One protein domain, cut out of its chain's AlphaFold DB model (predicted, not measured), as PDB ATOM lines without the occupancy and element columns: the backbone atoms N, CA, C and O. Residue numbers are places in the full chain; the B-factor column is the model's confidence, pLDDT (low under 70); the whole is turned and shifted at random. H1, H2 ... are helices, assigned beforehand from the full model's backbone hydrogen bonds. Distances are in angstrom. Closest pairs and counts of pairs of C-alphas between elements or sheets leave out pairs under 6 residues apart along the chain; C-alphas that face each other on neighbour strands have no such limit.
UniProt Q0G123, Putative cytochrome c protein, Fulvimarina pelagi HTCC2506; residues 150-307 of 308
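AT A GLANCE: This is residues 150 to 307 of the 308 residues of the protein "Putative cytochrome c protein" of Fulvimarina pelagi HTCC2506 (UniProt Q0G123). Two helices, H2 and H7, cross nearly at right angles to make the core, and shorter helices and long loops are gathered round them. H8 lies towards one end of the longest axis; the loop of residues 240 to 259 reaches out to the other end. The printed part has 158 residues with eight named helices, H1 to H8 in chain order, and no named strand. The class is all helix, though under half of the residues, 66 of 158, are in named elements. The whole is compact, with a radius of gyration of the C-alphas of 15.1 A, and spans 49 by 33 by 28 A.

HOW THE PARTS SIT: The longest helix, H8, residues 293 to 306, only just touches H6, residues 260 to 263, with residues 305 to 306 alone: 3 pairs of C-alphas are within 8 A, the closest being Pro 260 and Leu 306 at 6.0 A. H8 is close to but not clearly touching H2, residues 191 to 203; their closest C-alphas, of Thr 295 and Trp 191, are 6.1 A apart, and they run the same way at a shallow tilt of 31 degrees. H2 touches the hub, H7, residues 266 to 277, about perpendicular at 83 degrees, the closest C-alphas being those of Gly 196 and Ile 269, 4.0 A apart. H2 touches H6 with residues 199 to 203 alone, closest at the C-alphas of Asn 203 and Val 262, 7.1 A. H4, residues 221 to 224, touches H7 at residues 273 to 277 alone, with the C-alphas of Ala 222 and Thr 277 closest at 4.5 A. H5, residues 230 to 239, only just touches H7 at residues 266 to 270 alone, with 3 pairs within 8 A and the C-alphas of Tyr 230 and Tyr 270 closest at 6.9 A; they run opposite ways at a steep tilt of 55 degrees. H3, residues 205 to 208, and H2 meet only through their link. H1, residues 150 to 154, touches no helix. In H1, H2, H5, H7 and H8 every O i to N i+4 pair is within hydrogen-bond range; H3, H4 and H6 are too short for such a pair.

IN THESE COORDINATES: H1 begins at C-alpha 150, (-13.599, -26.152, -17.104). From first to last C-alpha, H2 measures 17.9 A, H5 14.2 A, H7 16.3 A and H8 19.9 A. H8 ends at C-alpha 306, (-16.093, -22.778, 10.123).

THE WHOLE: The C-alphas farthest apart, of Ser 248 and Glu 293, are 49.2 A apart. The printed part has no cut. The links H1 to H2, H3 to H4, H5 to H6 and H7 to H8 are long. Mean pLDDT of the printed part is 94.4, and residues 247 to 249 are under 70.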
ATOM      1  N   ASP A 150     -14.822 -25.445 -17.492       97.75
ATOM      2  CA  ASP A 150     -13.599 -26.152 -17.104       97.75
ATOM      3  C   ASP A 150     -13.570 -27.579 -17.672       97.75
ATOM      4  O   ASP A 150     -12.529 -28.014 -18.161       97.75
ATOM      5  N   THR A 151     -14.709 -28.274 -17.786       97.31
ATOM      6  CA  THR A 151     -14.761 -29.565 -18.502       97.31
ATOM      7  C   THR A 151     -14.549 -29.410 -20.014       97.31
ATOM      8  O   THR A 151     -13.949 -30.288 -20.632       97.31
ATOM      9  N   LYS A 152     -14.922 -28.276 -20.624       96.88
ATOM     10  CA  LYS A 152     -14.525 -27.941 -22.010       96.88
ATOM     11  C   LYS A 152     -13.020 -27.664 -22.155       96.88
ATOM     12  O   LYS A 152     -12.495 -27.821 -23.256       96.88
ATOM     13  N   ALA A 153     -12.343 -27.229 -21.088       95.75
ATOM     14  CA  ALA A 153     -10.940 -26.810 -21.115       95.75
ATOM     15  C   ALA A 153      -9.950 -27.919 -20.702       95.75
ATOM     16  O   ALA A 153      -8.955 -28.132 -21.397       95.75
ATOM     17  N   GLY A 154     -10.218 -28.620 -19.595       92.56
ATOM     18  CA  GLY A 154      -9.382 -29.685 -19.023       92.56
ATOM     19  C   GLY A 154      -9.991 -31.093 -19.084       92.56
ATOM     20  O   GLY A 154      -9.277 -32.072 -18.870       92.56
ATOM     21  N   GLY A 155     -11.283 -31.221 -19.407       94.69
ATOM     22  CA  GLY A 155     -12.043 -32.466 -19.248       94.69
ATOM     23  C   GLY A 155     -12.531 -32.680 -17.810       94.69
ATOM     24  O   GLY A 155     -12.314 -31.847 -16.939       94.69
ATOM     25  N   ASN A 156     -13.199 -33.807 -17.559       94.88
ATOM     26  CA  ASN A 156     -13.735 -34.205 -16.246       94.88
ATOM     27  C   ASN A 156     -13.057 -35.473 -15.677       94.88
ATOM     28  O   ASN A 156     -13.638 -36.215 -14.883       94.88
ATOM     29  N   ALA A 157     -11.836 -35.768 -16.122       94.38
ATOM     30  CA  ALA A 157     -11.012 -36.789 -15.491       94.38
ATOM     31  C   ALA A 157     -10.421 -36.234 -14.191       94.38
ATOM     32  O   ALA A 157      -9.886 -35.132 -14.191       94.38
ATOM     33  N   VAL A 158     -10.461 -37.000 -13.105       94.44
ATOM     34  CA  VAL A 158      -9.666 -36.712 -11.907       94.44
ATOM     35  C   VAL A 158      -8.195 -36.972 -12.242       94.44
ATOM     36  O   VAL A 158      -7.824 -38.096 -12.580       94.44
ATOM     37  N   ALA A 159      -7.367 -35.932 -12.180       92.81
ATOM     38  CA  ALA A 159      -5.915 -36.024 -12.337       92.81
ATOM     39  C   ALA A 159      -5.202 -36.161 -10.983       92.81
ATOM     40  O   ALA A 159      -4.173 -36.830 -10.887       92.81
ATOM     41  N   GLU A 160      -5.768 -35.551  -9.939       93.69
ATOM     42  CA  GLU A 160      -5.292 -35.614  -8.559       93.69
ATOM     43  C   GLU A 160      -6.493 -35.644  -7.605       93.69
ATOM     44  O   GLU A 160      -7.450 -34.896  -7.793       93.69
ATOM     45  N   THR A 161      -6.420 -36.457  -6.551       95.56
ATOM     46  CA  THR A 161      -7.266 -36.302  -5.360       95.56
ATOM     47  C   THR A 161      -6.350 -35.966  -4.199       95.56
ATOM     48  O   THR A 161      -5.444 -36.745  -3.890       95.56
ATOM     49  N   LYS A 162      -6.571 -34.820  -3.550       95.56
ATOM     50  CA  LYS A 162      -5.744 -34.390  -2.419       95.56
ATOM     51  C   LYS A 162      -5.794 -35.425  -1.285       95.56
ATOM     52  O   LYS A 162      -6.893 -35.858  -0.927       95.56
ATOM     53  N   PRO A 163      -4.652 -35.818  -0.693       95.12
ATOM     54  CA  PRO A 163      -4.621 -36.847   0.341       95.12
ATOM     55  C   PRO A 163      -5.263 -36.368   1.653       95.12
ATOM     56  O   PRO A 163      -5.507 -35.178   1.852       95.12
ATOM     57  N   ALA A 164      -5.544 -37.307   2.561       93.81
ATOM     58  CA  ALA A 164      -6.221 -37.029   3.832       93.81
ATOM     59  C   ALA A 164      -5.391 -36.164   4.806       93.81
ATOM     60  O   ALA A 164      -5.954 -35.565   5.716       93.81
ATOM     61  N   ASP A 165      -4.072 -36.084   4.614       90.38
ATOM     62  CA  ASP A 165      -3.126 -35.272   5.386       90.38
ATOM     63  C   ASP A 165      -2.751 -33.938   4.704       90.38
ATOM     64  O   ASP A 165      -1.810 -33.271   5.128       90.38
ATOM     65  N   ALA A 166      -3.479 -33.522   3.660       91.00
ATOM     66  CA  ALA A 166      -3.238 -32.251   2.978       91.00
ATOM     67  C   ALA A 166      -3.625 -31.028   3.838       91.00
ATOM     68  O   ALA A 166      -4.762 -30.923   4.298       91.00
ATOM     69  N   ASP A 167      -2.722 -30.043   3.935       86.19
ATOM     70  CA  ASP A 167      -2.916 -28.777   4.676       86.19
ATOM     71  C   ASP A 167      -4.167 -27.967   4.249       86.19
ATOM     72  O   ASP A 167      -4.627 -27.092   4.984       86.19
ATOM     73  N   GLN A 168      -4.694 -28.195   3.039       90.19
ATOM     74  CA  GLN A 168      -5.821 -27.456   2.458       90.19
ATOM     75  C   GLN A 168      -6.696 -28.364   1.590       90.19
ATOM     76  O   GLN A 168      -6.188 -28.973   0.647       90.19
ATOM     77  N   THR A 169      -8.004 -28.385   1.862       93.94
ATOM     78  CA  THR A 169      -9.038 -29.185   1.177       93.94
ATOM     79  C   THR A 169      -8.673 -30.664   0.927       93.94
ATOM     80  O   THR A 169      -8.733 -31.129  -0.213       93.94
ATOM     81  N   PRO A 170      -8.316 -31.445   1.972       96.75
ATOM     82  CA  PRO A 170      -8.112 -32.892   1.848       96.75
ATOM     83  C   PRO A 170      -9.338 -33.572   1.223       96.75
ATOM     84  O   PRO A 170     -10.479 -33.187   1.488       96.75
ATOM     85  N   GLY A 171      -9.108 -34.561   0.359       95.19
ATOM     86  CA  GLY A 171     -10.151 -35.255  -0.401       95.19
ATOM     87  C   GLY A 171     -10.720 -34.507  -1.610       95.19
ATOM     88  O   GLY A 171     -11.561 -35.079  -2.298       95.19
ATOM     89  N   LEU A 172     -10.299 -33.268  -1.894       96.88
ATOM     90  CA  LEU A 172     -10.746 -32.550  -3.091       96.88
ATOM     91  C   LEU A 172     -10.122 -33.164  -4.351       96.88
ATOM     92  O   LEU A 172      -8.901 -33.331  -4.422       96.88
ATOM     93  N   ALA A 173     -10.956 -33.459  -5.345       96.38
ATOM     94  CA  ALA A 173     -10.529 -33.903  -6.666       96.38
ATOM     95  C   ALA A 173     -10.283 -32.707  -7.604       96.38
ATOM     96  O   ALA A 173     -11.058 -31.747  -7.631       96.38
ATOM     97  N   LEU A 174      -9.208 -32.783  -8.389       96.31
ATOM     98  CA  LEU A 174      -8.788 -31.787  -9.375       96.31
ATOM     99  C   LEU A 174      -8.659 -32.430 -10.762       96.31
ATOM    100  O   LEU A 174      -8.226 -33.579 -10.890       96.31
ATOM    101  N   ASP A 175      -9.008 -31.679 -11.804       95.62
ATOM    102  CA  ASP A 175      -8.840 -32.083 -13.203       95.62
ATOM    103  C   ASP A 175      -7.407 -31.815 -13.741       95.62
ATOM    104  O   ASP A 175      -6.575 -31.248 -13.027       95.62
ATOM    105  N   PRO A 176      -7.062 -32.199 -14.991       95.06
ATOM    106  CA  PRO A 176      -5.727 -31.979 -15.560       95.06
ATOM    107  C   PRO A 176      -5.315 -30.507 -15.735       95.06
ATOM    108  O   PRO A 176      -4.146 -30.247 -16.025       95.06
ATOM    109  N   ALA A 177      -6.242 -29.553 -15.599       94.62
ATOM    110  CA  ALA A 177      -5.958 -28.118 -15.579       94.62
ATOM    111  C   ALA A 177      -5.790 -27.568 -14.145       94.62
ATOM    112  O   ALA A 177      -5.373 -26.421 -13.981       94.62
ATOM    113  N   GLY A 178      -6.065 -28.382 -13.119       94.56
ATOM    114  CA  GLY A 178      -6.028 -28.002 -11.707       94.56
ATOM    115  C   GLY A 178      -7.339 -27.409 -11.183       94.56
ATOM    116  O   GLY A 178      -7.356 -26.920 -10.054       94.56
ATOM    117  N   SER A 179      -8.426 -27.444 -11.962       96.06
ATOM    118  CA  SER A 179      -9.739 -26.961 -11.518       96.06
ATOM    119  C   SER A 179     -10.474 -28.027 -10.689       96.06
ATOM    120  O   SER A 179     -10.411 -29.212 -11.035       96.06
ATOM    121  N   PRO A 180     -11.216 -27.649  -9.627       97.50
ATOM    122  CA  PRO A 180     -12.019 -28.583  -8.839       97.50
ATOM    123  C   PRO A 180     -13.039 -29.356  -9.684       97.50
ATOM    124  O   PRO A 180     -13.797 -28.768 -10.464       97.50
ATOM    125  N   VAL A 181     -13.076 -30.679  -9.520       97.69
ATOM    126  CA  VAL A 181     -13.948 -31.596 -10.266       97.69
ATOM    127  C   VAL A 181     -14.676 -32.552  -9.318       97.69
ATOM    128  O   VAL A 181     -14.246 -32.782  -8.192       97.69
ATOM    129  N   TYR A 182     -15.813 -33.074  -9.767       96.38
ATOM    130  CA  TYR A 182     -16.597 -34.089  -9.064       96.38
ATOM    131  C   TYR A 182     -16.023 -35.490  -9.308       96.38
ATOM    132  O   TYR A 182     -15.396 -35.740 -10.337       96.38
ATOM    133  N   ALA A 183     -16.308 -36.427  -8.405       94.56
ATOM    134  CA  ALA A 183     -16.066 -37.850  -8.630       94.56
ATOM    135  C   ALA A 183     -17.221 -38.700  -8.070       94.56
ATOM    136  O   ALA A 183     -17.841 -38.331  -7.071       94.56
ATOM    137  N   LEU A 184     -17.522 -39.835  -8.712       91.56
ATOM    138  CA  LEU A 184     -18.608 -40.734  -8.299       91.56
ATOM    139  C   LEU A 184     -18.099 -42.171  -8.100       91.56
ATOM    140  O   LEU A 184     -17.472 -42.738  -8.989       91.56
ATOM    141  N   ALA A 185     -18.392 -42.784  -6.956       87.38
ATOM    142  CA  ALA A 185     -18.227 -44.217  -6.713       87.38
ATOM    143  C   ALA A 185     -19.587 -44.910  -6.904       87.38
ATOM    144  O   ALA A 185     -20.439 -44.900  -6.007       87.38
ATOM    145  N   ASP A 186     -19.810 -45.454  -8.103       83.62
ATOM    146  CA  ASP A 186     -21.137 -45.830  -8.615       83.62
ATOM    147  C   ASP A 186     -22.098 -44.624  -8.520       83.62
ATOM    148  O   ASP A 186     -21.711 -43.518  -8.886       83.62
ATOM    149  N   ASP A 187     -23.311 -44.768  -7.980       83.12
ATOM    150  CA  ASP A 187     -24.219 -43.626  -7.749       83.12
ATOM    151  C   ASP A 187     -23.773 -42.689  -6.600       83.12
ATOM    152  O   ASP A 187     -24.430 -41.685  -6.318       83.12
ATOM    153  N   SER A 188     -22.718 -43.043  -5.857       92.50
ATOM    154  CA  SER A 188     -22.306 -42.372  -4.613       92.50
ATOM    155  C   SER A 188     -21.366 -41.210  -4.912       92.50
ATOM    156  O   SER A 188     -20.264 -41.415  -5.410       92.50
ATOM    157  N   ALA A 189     -21.770 -39.990  -4.579       95.06
ATOM    158  CA  ALA A 189     -20.965 -38.804  -4.846       95.06
ATOM    159  C   ALA A 189     -19.807 -38.645  -3.849       95.06
ATOM    160  O   ALA A 189     -19.937 -39.026  -2.687       95.06
ATOM    161  N   ASP A 190     -18.702 -38.031  -4.278       95.88
ATOM    162  CA  ASP A 190     -17.613 -37.632  -3.384       95.88
ATOM    163  C   ASP A 190     -18.065 -36.598  -2.326       95.88
ATOM    164  O   ASP A 190     -19.167 -36.033  -2.379       95.88
ATOM    165  N   TRP A 191     -17.204 -36.334  -1.337       96.88
ATOM    166  CA  TRP A 191     -17.513 -35.403  -0.248       96.88
ATOM    167  C   TRP A 191     -17.844 -33.991  -0.738       96.88
ATOM    168  O   TRP A 191     -18.833 -33.418  -0.288       96.88
ATOM    169  N   TYR A 192     -17.071 -33.432  -1.665       97.88
ATOM    170  CA  TYR A 192     -17.249 -32.069  -2.157       97.88
ATOM    171  C   TYR A 192     -18.483 -31.961  -3.058       97.88
ATOM    172  O   TYR A 192     -19.245 -31.009  -2.895       97.88
ATOM    173  N   THR A 193     -18.788 -32.965  -3.887       97.94
ATOM    174  CA  THR A 193     -20.071 -33.015  -4.617       97.94
ATOM    175  C   THR A 193     -21.273 -33.097  -3.667       97.94
ATOM    176  O   THR A 193     -22.224 -32.318  -3.799       97.94
ATOM    177  N   TRP A 194     -21.253 -33.994  -2.670       98.06
ATOM    178  CA  TRP A 194     -22.375 -34.128  -1.731       98.06
ATOM    179  C   TRP A 194     -22.528 -32.901  -0.817       98.06
ATOM    180  O   TRP A 194     -23.640 -32.396  -0.636       98.06
ATOM    181  N   ARG A 195     -21.434 -32.363  -0.261       97.88
ATOM    182  CA  ARG A 195     -21.468 -31.122   0.535       97.88
ATOM    183  C   ARG A 195     -21.867 -29.921  -0.300       97.88
ATOM    184  O   ARG A 195     -22.624 -29.089   0.199       97.88
ATOM    185  N   GLY A 196     -21.436 -29.868  -1.556       98.31
ATOM    186  CA  GLY A 196     -21.812 -28.849  -2.523       98.31
ATOM    187  C   GLY A 196     -23.319 -28.727  -2.665       98.31
ATOM    188  O   GLY A 196     -23.847 -27.632  -2.496       98.31
ATOM    189  N   TYR A 197     -24.028 -29.851  -2.824       98.50
ATOM    190  CA  TYR A 197     -25.493 -29.870  -2.816       98.50
ATOM    191  C   TYR A 197     -26.085 -29.264  -1.527       98.50
ATOM    192  O   TYR A 197     -26.966 -28.404  -1.592       98.50
ATOM    193  N   LYS A 198     -25.587 -29.650  -0.340       98.25
ATOM    194  CA  LYS A 198     -26.108 -29.125   0.943       98.25
ATOM    195  C   LYS A 198     -25.834 -27.625   1.116       98.25
ATOM    196  O   LYS A 198     -26.687 -26.910   1.632       98.25
ATOM    197  N   LYS A 199     -24.660 -27.149   0.696       98.06
ATOM    198  CA  LYS A 199     -24.220 -25.747   0.812       98.06
ATOM    199  C   LYS A 199     -24.893 -24.846  -0.222       98.06
ATOM    200  O   LYS A 199     -25.309 -23.740   0.113       98.06
ATOM    201  N   TYR A 200     -25.105 -25.360  -1.432       98.56
ATOM    202  CA  TYR A 200     -25.975 -24.759  -2.440       98.56
ATOM    203  C   TYR A 200     -27.416 -24.616  -1.917       98.56
ATOM    204  O   TYR A 200     -28.007 -23.538  -1.999       98.56
ATOM    205  N   GLY A 201     -27.962 -25.680  -1.316       98.12
ATOM    206  CA  GLY A 201     -29.291 -25.683  -0.699       98.12
ATOM    207  C   GLY A 201     -29.449 -24.672   0.444       98.12
ATOM    208  O   GLY A 201     -30.507 -24.059   0.584       98.12
ATOM    209  N   ALA A 202     -28.397 -24.467   1.239       97.50
ATOM    210  CA  ALA A 202     -28.401 -23.516   2.348       97.50
ATOM    211  C   ALA A 202     -28.336 -22.046   1.893       97.50
ATOM    212  O   ALA A 202     -29.087 -21.230   2.419       97.50
ATOM    213  N   ASN A 203     -27.464 -21.723   0.927       97.56
ATOM    214  CA  ASN A 203     -27.055 -20.337   0.658       97.56
ATOM    215  C   ASN A 203     -27.495 -19.779  -0.714       97.56
ATOM    216  O   ASN A 203     -27.469 -18.566  -0.919       97.56
ATOM    217  N   CYS A 204     -27.835 -20.634  -1.687       97.94
ATOM    218  CA  CYS A 204     -27.975 -20.238  -3.098       97.94
ATOM    219  C   CYS A 204     -29.358 -20.555  -3.698       97.94
ATOM    220  O   CYS A 204     -29.880 -19.776  -4.502       97.94
ATOM    221  N   LEU A 205     -29.953 -21.682  -3.293       97.19
ATOM    222  CA  LEU A 205     -31.270 -22.204  -3.700       97.19
ATOM    223  C   LEU A 205     -32.392 -21.150  -3.690       97.19
ATOM    224  O   LEU A 205     -33.252 -21.138  -4.567       97.19
ATOM    225  N   GLN A 206     -32.366 -20.254  -2.710       95.69
ATOM    226  CA  GLN A 206     -33.386 -19.238  -2.445       95.69
ATOM    227  C   GLN A 206     -33.521 -18.242  -3.609       95.69
ATOM    228  O   GLN A 206     -34.611 -17.734  -3.864       95.69
ATOM    229  N   CYS A 207     -32.429 -18.014  -4.348       95.69
ATOM    230  CA  CYS A 207     -32.394 -17.173  -5.543       95.69
ATOM    231  C   CYS A 207     -32.299 -18.009  -6.827       95.69
ATOM    232  O   CYS A 207     -33.014 -17.735  -7.789       95.69
ATOM    233  N   HIS A 208     -31.436 -19.028  -6.851       96.94
ATOM    234  CA  HIS A 208     -31.083 -19.798  -8.052       96.94
ATOM    235  C   HIS A 208     -31.899 -21.087  -8.248       96.94
ATOM    236  O   HIS A 208     -31.596 -21.881  -9.136       96.94
ATOM    237  N   GLY A 209     -32.952 -21.297  -7.455       97.25
ATOM    238  CA  GLY A 209     -33.905 -22.390  -7.640       97.25
ATOM    239  C   GLY A 209     -33.356 -23.787  -7.310       97.25
ATOM    240  O   GLY A 209     -32.175 -23.956  -6.984       97.25
ATOM    241  N   PRO A 210     -34.213 -24.822  -7.341       97.38
ATOM    242  CA  PRO A 210     -33.787 -26.200  -7.112       97.38
ATOM    243  C   PRO A 210     -32.775 -26.645  -8.175       97.38
ATOM    244  O   PRO A 210     -32.880 -26.272  -9.341       97.38
ATOM    245  N   ASP A 211     -31.797 -27.454  -7.764       96.75
ATOM    246  CA  ASP A 211     -30.815 -28.124  -8.636       96.75
ATOM    247  C   ASP A 211     -29.971 -27.213  -9.552       96.75
ATOM    248  O   ASP A 211     -29.404 -27.699 -10.539       96.75
ATOM    249  N   GLY A 212     -29.902 -25.912  -9.239       97.00
ATOM    250  CA  GLY A 212     -29.226 -24.878 -10.030       97.00
ATOM    251  C   GLY A 212     -30.074 -24.241 -11.137       97.00
ATOM    252  O   GLY A 212     -29.554 -23.389 -11.848       97.00
ATOM    253  N   MET A 213     -31.347 -24.624 -11.302       96.38
ATOM    254  CA  MET A 213     -32.153 -24.358 -12.511       96.38
ATOM    255  C   MET A 213     -32.610 -22.899 -12.723       96.38
ATOM    256  O   MET A 213     -33.244 -22.596 -13.733       96.38
ATOM    257  N   GLY A 214     -32.293 -21.985 -11.808       94.69
ATOM    258  CA  GLY A 214     -32.646 -20.568 -11.875       94.69
ATOM    259  C   GLY A 214     -34.050 -20.240 -11.367       94.69
ATOM    260  O   GLY A 214     -34.794 -21.089 -10.873       94.69
ATOM    261  N   SER A 215     -34.411 -18.961 -11.466       92.00
ATOM    262  CA  SER A 215     -35.733 -18.444 -11.101       92.00
ATOM    263  C   SER A 215     -36.087 -17.192 -11.916       92.00
ATOM    264  O   SER A 215     -35.324 -16.740 -12.767       92.00
ATOM    265  N   SER A 216     -37.231 -16.570 -11.619       88.62
ATOM    266  CA  SER A 216     -37.570 -15.230 -12.120       88.62
ATOM    267  C   SER A 216     -36.692 -14.101 -11.546       88.62
ATOM    268  O   SER A 216     -36.814 -12.961 -11.994       88.62
ATOM    269  N   PHE A 217     -35.820 -14.392 -10.572       88.06
ATOM    270  CA  PHE A 217     -34.965 -13.419  -9.885       88.06
ATOM    271  C   PHE A 217     -33.471 -13.550 -10.236       88.06
ATOM    272  O   PHE A 217     -32.773 -12.533 -10.322       88.06
ATOM    273  N   ALA A 218     -32.977 -14.775 -10.468       93.62
ATOM    274  CA  ALA A 218     -31.552 -15.066 -10.654       93.62
ATOM    275  C   ALA A 218     -31.285 -16.191 -11.689       93.62
ATOM    276  O   ALA A 218     -32.167 -17.024 -11.922       93.62
ATOM    277  N   PRO A 219     -30.087 -16.227 -12.317       93.88
ATOM    278  CA  PRO A 219     -29.767 -17.150 -13.410       93.88
ATOM    279  C   PRO A 219     -29.899 -18.638 -13.099       93.88
ATOM    280  O   PRO A 219     -29.642 -19.070 -11.974       93.88
ATOM    281  N   ASN A 220     -30.157 -19.417 -14.157       95.81
ATOM    282  CA  ASN A 220     -29.833 -20.840 -14.193       95.81
ATOM    283  C   ASN A 220     -28.304 -20.997 -14.118       95.81
ATOM    284  O   ASN A 220     -27.568 -20.589 -15.022       95.81
ATOM    285  N   LEU A 221     -27.812 -21.566 -13.020       97.38
ATOM    286  CA  LEU A 221     -26.389 -21.807 -12.798       97.38
ATOM    287  C   LEU A 221     -25.872 -23.010 -13.588       97.38
ATOM    288  O   LEU A 221     -24.723 -22.974 -14.015       97.38
ATOM    289  N   ALA A 222     -26.717 -24.012 -13.858       95.12
ATOM    290  CA  ALA A 222     -26.369 -25.133 -14.733       95.12
ATOM    291  C   ALA A 222     -26.243 -24.716 -16.217       95.12
ATOM    292  O   ALA A 222     -25.641 -25.426 -17.014       95.12
ATOM    293  N   GLU A 223     -26.762 -23.541 -16.594       96.38
ATOM    294  CA  GLU A 223     -26.430 -22.865 -17.859       96.38
ATOM    295  C   GLU A 223     -25.237 -21.904 -17.706       96.38
ATOM    296  O   GLU A 223     -24.369 -21.836 -18.574       96.38
ATOM    297  N   SER A 224     -25.144 -21.172 -16.591       96.44
ATOM    298  CA  SER A 224     -24.082 -20.170 -16.387       96.44
ATOM    299  C   SER A 224     -22.684 -20.800 -16.314       96.44
ATOM    300  O   SER A 224     -21.753 -20.314 -16.955       96.44
ATOM    301  N   VAL A 225     -22.532 -21.919 -15.598       97.62
ATOM    302  CA  VAL A 225     -21.252 -22.640 -15.424       97.62
ATOM    303  C   VAL A 225     -20.751 -23.282 -16.730       97.62
ATOM    304  O   VAL A 225     -19.570 -23.600 -16.854       97.62
ATOM    305  N   GLN A 226     -21.578 -23.353 -17.781       97.88
ATOM    306  CA  GLN A 226     -21.134 -23.701 -19.142       97.88
ATOM    307  C   GLN A 226     -20.164 -22.668 -19.745       97.88
ATOM    308  O   GLN A 226     -19.485 -22.980 -20.728       97.88
ATOM    309  N   ASN A 227     -20.123 -21.452 -19.189       97.12
ATOM    310  CA  ASN A 227     -19.390 -20.296 -19.712       97.12
ATOM    311  C   ASN A 227     -18.574 -19.547 -18.633       97.12
ATOM    312  O   ASN A 227     -18.038 -18.479 -18.918       97.12
ATOM    313  N   LEU A 228     -18.486 -20.088 -17.411       97.31
ATOM    314  CA  LEU A 228     -17.710 -19.542 -16.293       97.31
ATOM    315  C   LEU A 228     -16.702 -20.590 -15.819       97.31
ATOM    316  O   LEU A 228     -17.107 -21.700 -15.463       97.31
ATOM    317  N   SER A 229     -15.414 -20.240 -15.782       97.88
ATOM    318  CA  SER A 229     -14.417 -21.086 -15.116       97.88
ATOM    319  C   SER A 229     -14.628 -21.103 -13.602       97.88
ATOM    320  O   SER A 229     -15.325 -20.237 -13.059       97.88
ATOM    321  N   TYR A 230     -13.983 -22.034 -12.896       98.31
ATOM    322  CA  TYR A 230     -13.901 -22.003 -11.432       98.31
ATOM    323  C   TYR A 230     -13.482 -20.616 -10.902       98.31
ATOM    324  O   TYR A 230     -14.074 -20.110  -9.948       98.31
ATOM    325  N   TYR A 231     -12.520 -19.953 -11.555       97.62
ATOM    326  CA  TYR A 231     -12.023 -18.640 -11.135       97.62
ATOM    327  C   TYR A 231     -13.012 -17.495 -11.409       97.62
ATOM    328  O   TYR A 231     -13.138 -16.599 -10.572       97.62
ATOM    329  N   ASP A 232     -13.752 -17.532 -12.523       98.12
ATOM    330  CA  ASP A 232     -14.810 -16.547 -12.804       98.12
ATOM    331  C   ASP A 232     -15.969 -16.699 -11.806       98.12
ATOM    332  O   ASP A 232     -16.451 -15.720 -11.234       98.12
ATOM    333  N   PHE A 233     -16.376 -17.946 -11.548       98.31
ATOM    334  CA  PHE A 233     -17.394 -18.309 -10.564       98.31
ATOM    335  C   PHE A 233     -17.007 -17.860  -9.146       98.31
ATOM    336  O   PHE A 233     -17.797 -17.200  -8.466       98.31
ATOM    337  N   ALA A 234     -15.771 -18.146  -8.724       98.25
ATOM    338  CA  ALA A 234     -15.224 -17.699  -7.446       98.25
ATOM    339  C   ALA A 234     -15.205 -16.165  -7.344       98.25
ATOM    340  O   ALA A 234     -15.644 -15.610  -6.336       98.25
ATOM    341  N   GLY A 235     -14.767 -15.467  -8.397       98.19
ATOM    342  CA  GLY A 235     -14.766 -14.004  -8.455       98.19
ATOM    343  C   GLY A 235     -16.163 -13.397  -8.295       98.19
ATOM    344  O   GLY A 235     -16.339 -12.465  -7.506       98.19
ATOM    345  N   ILE A 236     -17.167 -13.956  -8.979       97.56
ATOM    346  CA  ILE A 236     -18.575 -13.538  -8.881       97.56
ATOM    347  C   ILE A 236     -19.146 -13.784  -7.475       97.56
ATOM    348  O   ILE A 236     -19.840 -12.916  -6.950       97.56
ATOM    349  N   ILE A 237     -18.839 -14.912  -6.824       98.00
ATOM    350  CA  ILE A 237     -19.301 -15.177  -5.448       98.00
ATOM    351  C   ILE A 237     -18.627 -14.242  -4.436       98.00
ATOM    352  O   ILE A 237     -19.307 -13.657  -3.592       98.00
ATOM    353  N   VAL A 238     -17.308 -14.058  -4.532       98.19
ATOM    354  CA  VAL A 238     -16.544 -13.206  -3.609       98.19
ATOM    355  C   VAL A 238     -16.973 -11.742  -3.710       98.19
ATOM    356  O   VAL A 238     -17.166 -11.102  -2.678       98.19
ATOM    357  N   SER A 239     -17.139 -11.213  -4.927       97.06
ATOM    358  CA  SER A 239     -17.423  -9.785  -5.161       97.06
ATOM    359  C   SER A 239     -18.906  -9.427  -5.310       97.06
ATOM    360  O   SER A 239     -19.258  -8.248  -5.226       97.06
ATOM    361  N   GLY A 240     -19.783 -10.419  -5.489       95.25
ATOM    362  CA  GLY A 240     -21.178 -10.205  -5.860       95.25
ATOM    363  C   GLY A 240     -21.329  -9.716  -7.305       95.25
ATOM    364  O   GLY A 240     -20.359  -9.489  -8.027       95.25
ATOM    365  N   GLN A 241     -22.569  -9.537  -7.759       91.94
ATOM    366  CA  GLN A 241     -22.837  -9.086  -9.127       91.94
ATOM    367  C   GLN A 241     -24.137  -8.287  -9.223       91.94
ATOM    368  O   GLN A 241     -25.186  -8.724  -8.756       91.94
ATOM    369  N   GLN A 242     -24.089  -7.131  -9.890       89.06
ATOM    370  CA  GLN A 242     -25.256  -6.273 -10.111       89.06
ATOM    371  C   GLN A 242     -25.673  -6.265 -11.584       89.06
ATOM    372  O   GLN A 242     -24.857  -5.997 -12.464       89.06
ATOM    373  N   ASN A 243     -26.964  -6.482 -11.840       73.19
ATOM    374  CA  ASN A 243     -27.673  -6.116 -13.071       73.19
ATOM    375  C   ASN A 243     -27.136  -6.675 -14.407       73.19
ATOM    376  O   ASN A 243     -27.498  -6.162 -15.461       73.19
ATOM    377  N   GLN A 244     -26.331  -7.746 -14.389       73.38
ATOM    378  CA  GLN A 244     -25.834  -8.387 -15.619       73.38
ATOM    379  C   GLN A 244     -26.838  -9.369 -16.251       73.38
ATOM    380  O   GLN A 244     -26.847  -9.534 -17.466       73.38
ATOM    381  N   TRP A 245     -27.688 -10.023 -15.447       73.38
ATOM    382  CA  TRP A 245     -28.561 -11.107 -15.926       73.38
ATOM    383  C   TRP A 245     -29.899 -10.641 -16.520       73.38
ATOM    384  O   TRP A 245     -30.373 -11.212 -17.497       73.38
ATOM    385  N   SER A 246     -30.529  -9.614 -15.937       72.00
ATOM    386  CA  SER A 246     -31.875  -9.178 -16.334       72.00
ATOM    387  C   SER A 246     -31.904  -7.734 -16.817       72.00
ATOM    388  O   SER A 246     -31.515  -6.811 -16.100       72.00
ATOM    389  N   SER A 247     -32.512  -7.527 -17.987       67.69
ATOM    390  CA  SER A 247     -32.830  -6.207 -18.543       67.69
ATOM    391  C   SER A 247     -33.842  -5.404 -17.710       67.69
ATOM    392  O   SER A 247     -34.009  -4.211 -17.954       67.69
ATOM    393  N   SER A 248     -34.477  -6.007 -16.693       68.62
ATOM    394  CA  SER A 248     -35.273  -5.287 -15.684       68.62
ATOM    395  C   SER A 248     -34.429  -4.490 -14.672       68.62
ATOM    396  O   SER A 248     -34.994  -3.719 -13.896       68.62
ATOM    397  N   GLY A 249     -33.097  -4.644 -14.675       62.50
ATOM    398  CA  GLY A 249     -32.151  -3.698 -14.065       62.50
ATOM    399  C   GLY A 249     -32.170  -3.579 -12.535       62.50
ATOM    400  O   GLY A 249     -31.676  -2.582 -12.016       62.50
ATOM    401  N   ASN A 250     -32.750  -4.552 -11.822       72.06
ATOM    402  CA  ASN A 250     -32.869  -4.554 -10.356       72.06
ATOM    403  C   ASN A 250     -32.599  -5.947  -9.738       72.06
ATOM    404  O   ASN A 250     -33.326  -6.381  -8.847       72.06
ATOM    405  N   SER A 251     -31.587  -6.674 -10.225       82.00
ATOM    406  CA  SER A 251     -31.149  -7.951  -9.631       82.00
ATOM    407  C   SER A 251     -29.708  -7.830  -9.138       82.00
ATOM    408  O   SER A 251     -28.804  -7.463  -9.895       82.00
ATOM    409  N   ILE A 252     -29.511  -8.099  -7.847       90.75
ATOM    410  CA  ILE A 252     -28.227  -8.004  -7.154       90.75
ATOM    411  C   ILE A 252     -27.965  -9.343  -6.471       90.75
ATOM    412  O   ILE A 252     -28.683  -9.731  -5.552       90.75
ATOM    413  N   MET A 253     -26.907 -10.019  -6.905       95.06
ATOM    414  CA  MET A 253     -26.278 -11.104  -6.164       95.06
ATOM    415  C   MET A 253     -25.354 -10.479  -5.103       95.06
ATOM    416  O   MET A 253     -24.465  -9.709  -5.484       95.06
ATOM    417  N   PRO A 254     -25.547 -10.759  -3.800       95.12
ATOM    418  CA  PRO A 254     -24.659 -10.273  -2.747       95.12
ATOM    419  C   PRO A 254     -23.214 -10.753  -2.919       95.12
ATOM    420  O   PRO A 254     -22.967 -11.800  -3.517       95.12
ATOM    421  N   ALA A 255     -22.273 -10.001  -2.349       97.38
ATOM    422  CA  ALA A 255     -20.918 -10.479  -2.102       97.38
ATOM    423  C   ALA A 255     -20.922 -11.449  -0.915       97.38
ATOM    424  O   ALA A 255     -21.448 -11.116   0.146       97.38
ATOM    425  N   TRP A 256     -20.308 -12.618  -1.086       98.00
ATOM    426  CA  TRP A 256     -20.178 -13.647  -0.049       98.00
ATOM    427  C   TRP A 256     -18.737 -13.816   0.452       98.00
ATOM    428  O   TRP A 256     -18.487 -14.669   1.297       98.00
ATOM    429  N   GLY A 257     -17.788 -13.000  -0.027       97.50
ATOM    430  CA  GLY A 257     -16.359 -13.106   0.302       97.50
ATOM    431  C   GLY A 257     -15.997 -12.994   1.792       97.50
ATOM    432  O   GLY A 257     -14.879 -13.339   2.161       97.50
ATOM    433  N   GLU A 258     -16.926 -12.536   2.636       97.25
ATOM    434  CA  GLU A 258     -16.768 -12.420   4.094       97.25
ATOM    435  C   GLU A 258     -17.589 -13.465   4.888       97.25
ATOM    436  O   GLU A 258     -17.464 -13.523   6.109       97.25
ATOM    437  N   ASP A 259     -18.403 -14.308   4.232       97.44
ATOM    438  CA  ASP A 259     -19.219 -15.332   4.904       97.44
ATOM    439  C   ASP A 259     -18.533 -16.715   4.882       97.44
ATOM    440  O   ASP A 259     -18.445 -17.348   3.819       97.44
ATOM    441  N   PRO A 260     -18.088 -17.256   6.035       96.44
ATOM    442  CA  PRO A 260     -17.467 -18.578   6.092       96.44
ATOM    443  C   PRO A 260     -18.426 -19.708   5.677       96.44
ATOM    444  O   PRO A 260     -17.962 -20.736   5.187       96.44
ATOM    445  N   ASN A 261     -19.752 -19.535   5.776       95.25
ATOM    446  CA  ASN A 261     -20.729 -20.555   5.368       95.25
ATOM    447  C   ASN A 261     -20.701 -20.845   3.861       95.25
ATOM    448  O   ASN A 261     -21.073 -21.951   3.451       95.25
ATOM    449  N   VAL A 262     -20.242 -19.878   3.059       97.88
ATOM    450  CA  VAL A 262     -19.978 -20.026   1.622       97.88
ATOM    451  C   VAL A 262     -18.488 -20.218   1.358       97.88
ATOM    452  O   VAL A 262     -18.124 -21.168   0.671       97.88
ATOM    453  N   MET A 263     -17.612 -19.384   1.929       97.75
ATOM    454  CA  MET A 263     -16.184 -19.395   1.585       97.75
ATOM    455  C   MET A 263     -15.451 -20.672   2.022       97.75
ATOM    456  O   MET A 263     -14.654 -21.191   1.247       97.75
ATOM    457  N   CYS A 264     -15.795 -21.271   3.171       97.25
ATOM    458  CA  CYS A 264     -15.286 -22.592   3.582       97.25
ATOM    459  C   CYS A 264     -15.894 -23.762   2.784       97.25
ATOM    460  O   CYS A 264     -15.778 -24.926   3.168       97.25
ATOM    461  N   SER A 265     -16.648 -23.487   1.722       97.50
ATOM    462  CA  SER A 265     -17.317 -24.497   0.900       97.50
ATOM    463  C   SER A 265     -17.427 -24.089  -0.572       97.50
ATOM    464  O   SER A 265     -18.206 -24.692  -1.307       97.50
ATOM    465  N   LEU A 266     -16.648 -23.094  -1.010       98.19
ATOM    466  CA  LEU A 266     -16.689 -22.553  -2.369       98.19
ATOM    467  C   LEU A 266     -16.390 -23.640  -3.411       98.19
ATOM    468  O   LEU A 266     -17.182 -23.836  -4.335       98.19
ATOM    469  N   ASP A 267     -15.317 -24.405  -3.188       98.25
ATOM    470  CA  ASP A 267     -14.919 -25.557  -4.003       98.25
ATOM    471  C   ASP A 267     -16.052 -26.584  -4.096       98.25
ATOM    472  O   ASP A 267     -16.405 -27.021  -5.185       98.25
ATOM    473  N   ALA A 268     -16.683 -26.921  -2.965       98.44
ATOM    474  CA  ALA A 268     -17.785 -27.880  -2.916       98.44
ATOM    475  C   ALA A 268     -19.003 -27.397  -3.726       98.44
ATOM    476  O   ALA A 268     -19.553 -28.148  -4.531       98.44
ATOM    477  N   ILE A 269     -19.417 -26.135  -3.555       98.62
ATOM    478  CA  ILE A 269     -20.545 -25.552  -4.301       98.62
ATOM    479  C   ILE A 269     -20.230 -25.539  -5.807       98.62
ATOM    480  O   ILE A 269     -21.102 -25.899  -6.600       98.62
ATOM    481  N   TYR A 270     -18.996 -25.191  -6.205       98.62
ATOM    482  CA  TYR A 270     -18.580 -25.265  -7.608       98.62
ATOM    483  C   TYR A 270     -18.614 -26.699  -8.138       98.62
ATOM    484  O   TYR A 270     -19.244 -26.943  -9.160       98.62
ATOM    485  N   VAL A 271     -17.996 -27.652  -7.436       98.25
ATOM    486  CA  VAL A 271     -17.920 -29.070  -7.819       98.25
ATOM    487  C   VAL A 271     -19.314 -29.665  -8.048       98.25
ATOM    488  O   VAL A 271     -19.554 -30.288  -9.085       98.25
ATOM    489  N   TYR A 272     -20.270 -29.389  -7.153       98.56
ATOM    490  CA  TYR A 272     -21.671 -29.774  -7.346       98.56
ATOM    491  C   TYR A 272     -22.285 -29.135  -8.602       98.56
ATOM    492  O   TYR A 272     -22.853 -29.844  -9.432       98.56
ATOM    493  N   LEU A 273     -22.162 -27.814  -8.781       98.56
ATOM    494  CA  LEU A 273     -22.739 -27.122  -9.941       98.56
ATOM    495  C   LEU A 273     -22.073 -27.527 -11.265       98.56
ATOM    496  O   LEU A 273     -22.762 -27.627 -12.281       98.56
ATOM    497  N   ARG A 274     -20.774 -27.833 -11.258       98.25
ATOM    498  CA  ARG A 274     -20.028 -28.403 -12.386       98.25
ATOM    499  C   ARG A 274     -20.596 -29.771 -12.760       98.25
ATOM    500  O   ARG A 274     -20.988 -29.962 -13.904       98.25
ATOM    501  N   GLY A 275     -20.761 -30.673 -11.791       97.56
ATOM    502  CA  GLY A 275     -21.367 -31.990 -12.015       97.56
ATOM    503  C   GLY A 275     -22.824 -31.925 -12.486       97.56
ATOM    504  O   GLY A 275     -23.238 -32.726 -13.323       97.56
ATOM    505  N   ARG A 276     -23.596 -30.943 -12.001       97.38
ATOM    506  CA  ARG A 276     -24.966 -30.653 -12.463       97.38
ATOM    507  C   ARG A 276     -25.012 -30.119 -13.899       97.38
ATOM    508  O   ARG A 276     -25.961 -30.425 -14.615       97.38
ATOM    509  N   THR A 277     -24.012 -29.328 -14.291       97.88
ATOM    510  CA  THR A 277     -23.845 -28.756 -15.639       97.88
ATOM    511  C   THR A 277     -23.396 -29.810 -16.645       97.88
ATOM    512  O   THR A 277     -23.913 -29.870 -17.753       97.88
ATOM    513  N   ASP A 278     -22.468 -30.676 -16.241       97.62
ATOM    514  CA  ASP A 278     -21.934 -31.764 -17.061       97.62
ATOM    515  C   ASP A 278     -22.927 -32.935 -17.208       97.62
ATOM    516  O   ASP A 278     -22.619 -33.920 -17.872       97.62
ATOM    517  N   GLY A 279     -24.106 -32.873 -16.577       95.38
ATOM    518  CA  GLY A 279     -25.140 -33.915 -16.610       95.38
ATOM    519  C   GLY A 279     -24.864 -35.137 -15.721       95.38
ATOM    520  O   GLY A 279     -25.795 -35.874 -15.405       95.38
ATOM    521  N   VAL A 280     -23.619 -35.318 -15.268       95.06
ATOM    522  CA  VAL A 280     -23.166 -36.462 -14.456       95.06
ATOM    523  C   VAL A 280     -23.843 -36.523 -13.084       95.06
ATOM    524  O   VAL A 280     -24.198 -37.602 -12.614       95.06
ATOM    525  N   VAL A 281     -24.045 -35.379 -12.426       95.06
ATOM    526  CA  VAL A 281     -24.778 -35.317 -11.155       95.06
ATOM    527  C   VAL A 281     -26.251 -35.062 -11.457       95.06
ATOM    528  O   VAL A 281     -26.616 -34.029 -12.025       95.06
ATOM    529  N   GLY A 282     -27.110 -35.998 -11.050       93.81
ATOM    530  CA  GLY A 282     -28.561 -35.913 -11.227       93.81
ATOM    531  C   GLY A 282     -29.228 -34.754 -10.470       93.81
ATOM    532  O   GLY A 282     -28.585 -33.952  -9.791       93.81
ATOM    533  N   ARG A 283     -30.556 -34.660 -10.591       94.06
ATOM    534  CA  ARG A 283     -31.381 -33.744  -9.783       94.06
ATOM    535  C   ARG A 283     -31.698 -34.356  -8.416       94.06
ATOM    536  O   ARG A 283     -31.817 -35.573  -8.302       94.06
ATOM    537  N   GLY A 284     -31.920 -33.512  -7.411       94.69
ATOM    538  CA  GLY A 284     -32.111 -33.923  -6.022       94.69
ATOM    539  C   GLY A 284     -30.794 -34.030  -5.250       94.69
ATOM    540  O   GLY A 284     -29.756 -33.527  -5.679       94.69
ATOM    541  N   GLU A 285     -30.851 -34.662  -4.078       96.56
ATOM    542  CA  GLU A 285     -29.668 -34.915  -3.253       96.56
ATOM    543  C   GLU A 285     -28.839 -36.066  -3.844       96.56
ATOM    544  O   GLU A 285     -29.366 -37.177  -3.954       96.56
ATOM    545  N   PRO A 286     -27.550 -35.857  -4.184       95.88
ATOM    546  CA  PRO A 286     -26.663 -36.955  -4.551       95.88
ATOM    547  C   PRO A 286     -26.557 -37.961  -3.399       95.88
ATOM    548  O   PRO A 286     -26.568 -37.572  -2.228       95.88
ATOM    549  N   LYS A 287     -26.411 -39.255  -3.701       95.94
ATOM    550  CA  LYS A 287     -26.192 -40.279  -2.669       95.94
ATOM    551  C   LYS A 287     -24.913 -39.936  -1.895       95.94
ATOM    552  O   LYS A 287     -23.842 -39.817  -2.486       95.94
ATOM    553  N   ARG A 288     -25.041 -39.765  -0.574       95.25
ATOM    554  CA  ARG A 288     -23.933 -39.426   0.335       95.25
ATOM    555  C   ARG A 288     -22.788 -40.456   0.204       95.25
ATOM    556  O   ARG A 288     -23.094 -41.649   0.151       95.25
ATOM    557  N   PRO A 289     -21.507 -40.034   0.237       94.44
ATOM    558  CA  PRO A 289     -20.375 -40.959   0.269       94.44
ATOM    559  C   PRO A 289     -20.383 -41.863   1.508       94.44
ATOM    560  O   PRO A 289     -20.889 -41.496   2.578       94.44
ATOM    561  N   GLU A 290     -19.751 -43.028   1.374       92.06
ATOM    562  CA  GLU A 290     -19.430 -43.888   2.512       92.06
ATOM    563  C   GLU A 290     -18.404 -43.235   3.447       92.06
ATOM    564  O   GLU A 290     -17.659 -42.329   3.066       92.06
ATOM    565  N   LYS A 291     -18.371 -43.686   4.705       94.00
ATOM    566  CA  LYS A 291     -17.496 -43.107   5.724       94.00
ATOM    567  C   LYS A 291     -16.081 -43.693   5.627       94.00
ATOM    568  O   LYS A 291     -15.873 -44.855   5.967       94.00
ATOM    569  N   THR A 292     -15.113 -42.867   5.242       94.31
ATOM    570  CA  THR A 292     -13.686 -43.205   5.097       94.31
ATOM    571  C   THR A 292     -12.795 -42.197   5.834       94.31
ATOM    572  O   THR A 292     -13.250 -41.119   6.215       94.31
ATOM    573  N   GLU A 293     -11.503 -42.507   6.000       95.25
ATOM    574  CA  GLU A 293     -10.521 -41.554   6.551       95.25
ATOM    575  C   GLU A 293     -10.438 -40.263   5.714       95.25
ATOM    576  O   GLU A 293     -10.308 -39.172   6.266       95.25
ATOM    577  N   LEU A 294     -10.604 -40.370   4.389       94.00
ATOM    578  CA  LEU A 294     -10.593 -39.230   3.471       94.00
ATOM    579  C   LEU A 294     -11.823 -38.327   3.651       94.00
ATOM    580  O   LEU A 294     -11.686 -37.105   3.684       94.00
ATOM    581  N   THR A 295     -13.020 -38.905   3.819       95.75
ATOM    582  CA  THR A 295     -14.232 -38.113   4.103       95.75
ATOM    583  C   THR A 295     -14.211 -37.504   5.498       95.75
ATOM    584  O   THR A 295     -14.751 -36.419   5.680       95.75
ATOM    585  N   ASP A 296     -13.586 -38.166   6.475       97.00
ATOM    586  CA  ASP A 296     -13.452 -37.631   7.834       97.00
ATOM    587  C   ASP A 296     -12.477 -36.452   7.874       97.00
ATOM    588  O   ASP A 296     -12.788 -35.436   8.490       97.00
ATOM    589  N   ALA A 297     -11.352 -36.533   7.156       97.38
ATOM    590  CA  ALA A 297     -10.441 -35.405   6.976       97.38
ATOM    591  C   ALA A 297     -11.123 -34.228   6.255       97.38
ATOM    592  O   ALA A 297     -11.027 -33.086   6.700       97.38
ATOM    593  N   ALA A 298     -11.873 -34.501   5.182       97.19
ATOM    594  CA  ALA A 298     -12.616 -33.480   4.445       97.19
ATOM    595  C   ALA A 298     -13.774 -32.864   5.265       97.19
ATOM    596  O   ALA A 298     -14.090 -31.682   5.107       97.19
ATOM    597  N   GLN A 299     -14.387 -33.635   6.171       96.81
ATOM    598  CA  GLN A 299     -15.380 -33.143   7.128       96.81
ATOM    599  C   GLN A 299     -14.739 -32.282   8.219       96.81
ATOM    600  O   GLN A 299     -15.264 -31.212   8.528       96.81
ATOM    601  N   GLN A 300     -13.608 -32.715   8.781       96.94
ATOM    602  CA  GLN A 300     -12.898 -31.955   9.806       96.94
ATOM    603  C   GLN A 300     -12.369 -30.633   9.243       96.94
ATOM    604  O   GLN A 300     -12.566 -29.604   9.871       96.94
ATOM    605  N   HIS A 301     -11.826 -30.622   8.021       97.06
ATOM    606  CA  HIS A 301     -11.385 -29.393   7.358       97.06
ATOM    607  C   HIS A 301     -12.517 -28.363   7.175       97.06
ATOM    608  O   HIS A 301     -12.296 -27.162   7.339       97.06
ATOM    609  N   GLU A 302     -13.746 -28.812   6.886       95.69
ATOM    610  CA  GLU A 302     -14.910 -27.916   6.852       95.69
ATOM    611  C   GLU A 302     -15.203 -27.329   8.244       95.69
ATOM    612  O   GLU A 302     -15.462 -26.133   8.365       95.69
ATOM    613  N   TYR A 303     -15.146 -28.148   9.298       96.56
ATOM    614  CA  TYR A 303     -15.379 -27.706  10.676       96.56
ATOM    615  C   TYR A 303     -14.287 -26.767  11.200       96.56
ATOM    616  O   TYR A 303     -14.622 -25.734  11.777       96.56
ATOM    617  N   ASP A 304     -13.016 -27.055  10.919       96.88
ATOM    618  CA  ASP A 304     -11.871 -26.213  11.277       96.88
ATOM    619  C   ASP A 304     -11.977 -24.824  10.623       96.88
ATOM    620  O   ASP A 304     -11.720 -23.807  11.264       96.88
ATOM    621  N   CYS A 305     -12.405 -24.767   9.354       96.44
ATOM    622  CA  CYS A 305     -12.604 -23.509   8.629       96.44
ATOM    623  C   CYS A 305     -13.816 -22.715   9.152       96.44
ATOM    624  O   CYS A 305     -13.760 -21.489   9.247       96.44
ATOM    625  N   LEU A 306     -14.904 -23.399   9.525       95.56
ATOM    626  CA  LEU A 306     -16.093 -22.778  10.123       95.56
ATOM    627  C   LEU A 306     -15.904 -22.395  11.607       95.56
ATOM    628  O   LEU A 306     -16.691 -21.604  12.126       95.56
ATOM    629  N   GLY A 307     -14.870 -22.918  12.277       94.75
ATOM    630  CA  GLY A 307     -14.516 -22.600  13.664       94.75
ATOM    631  C   GLY A 307     -15.280 -23.394  14.733       94.75
ATOM    632  O   GLY A 307     -15.649 -22.809  15.755       94.75
TER     633      GLY A 307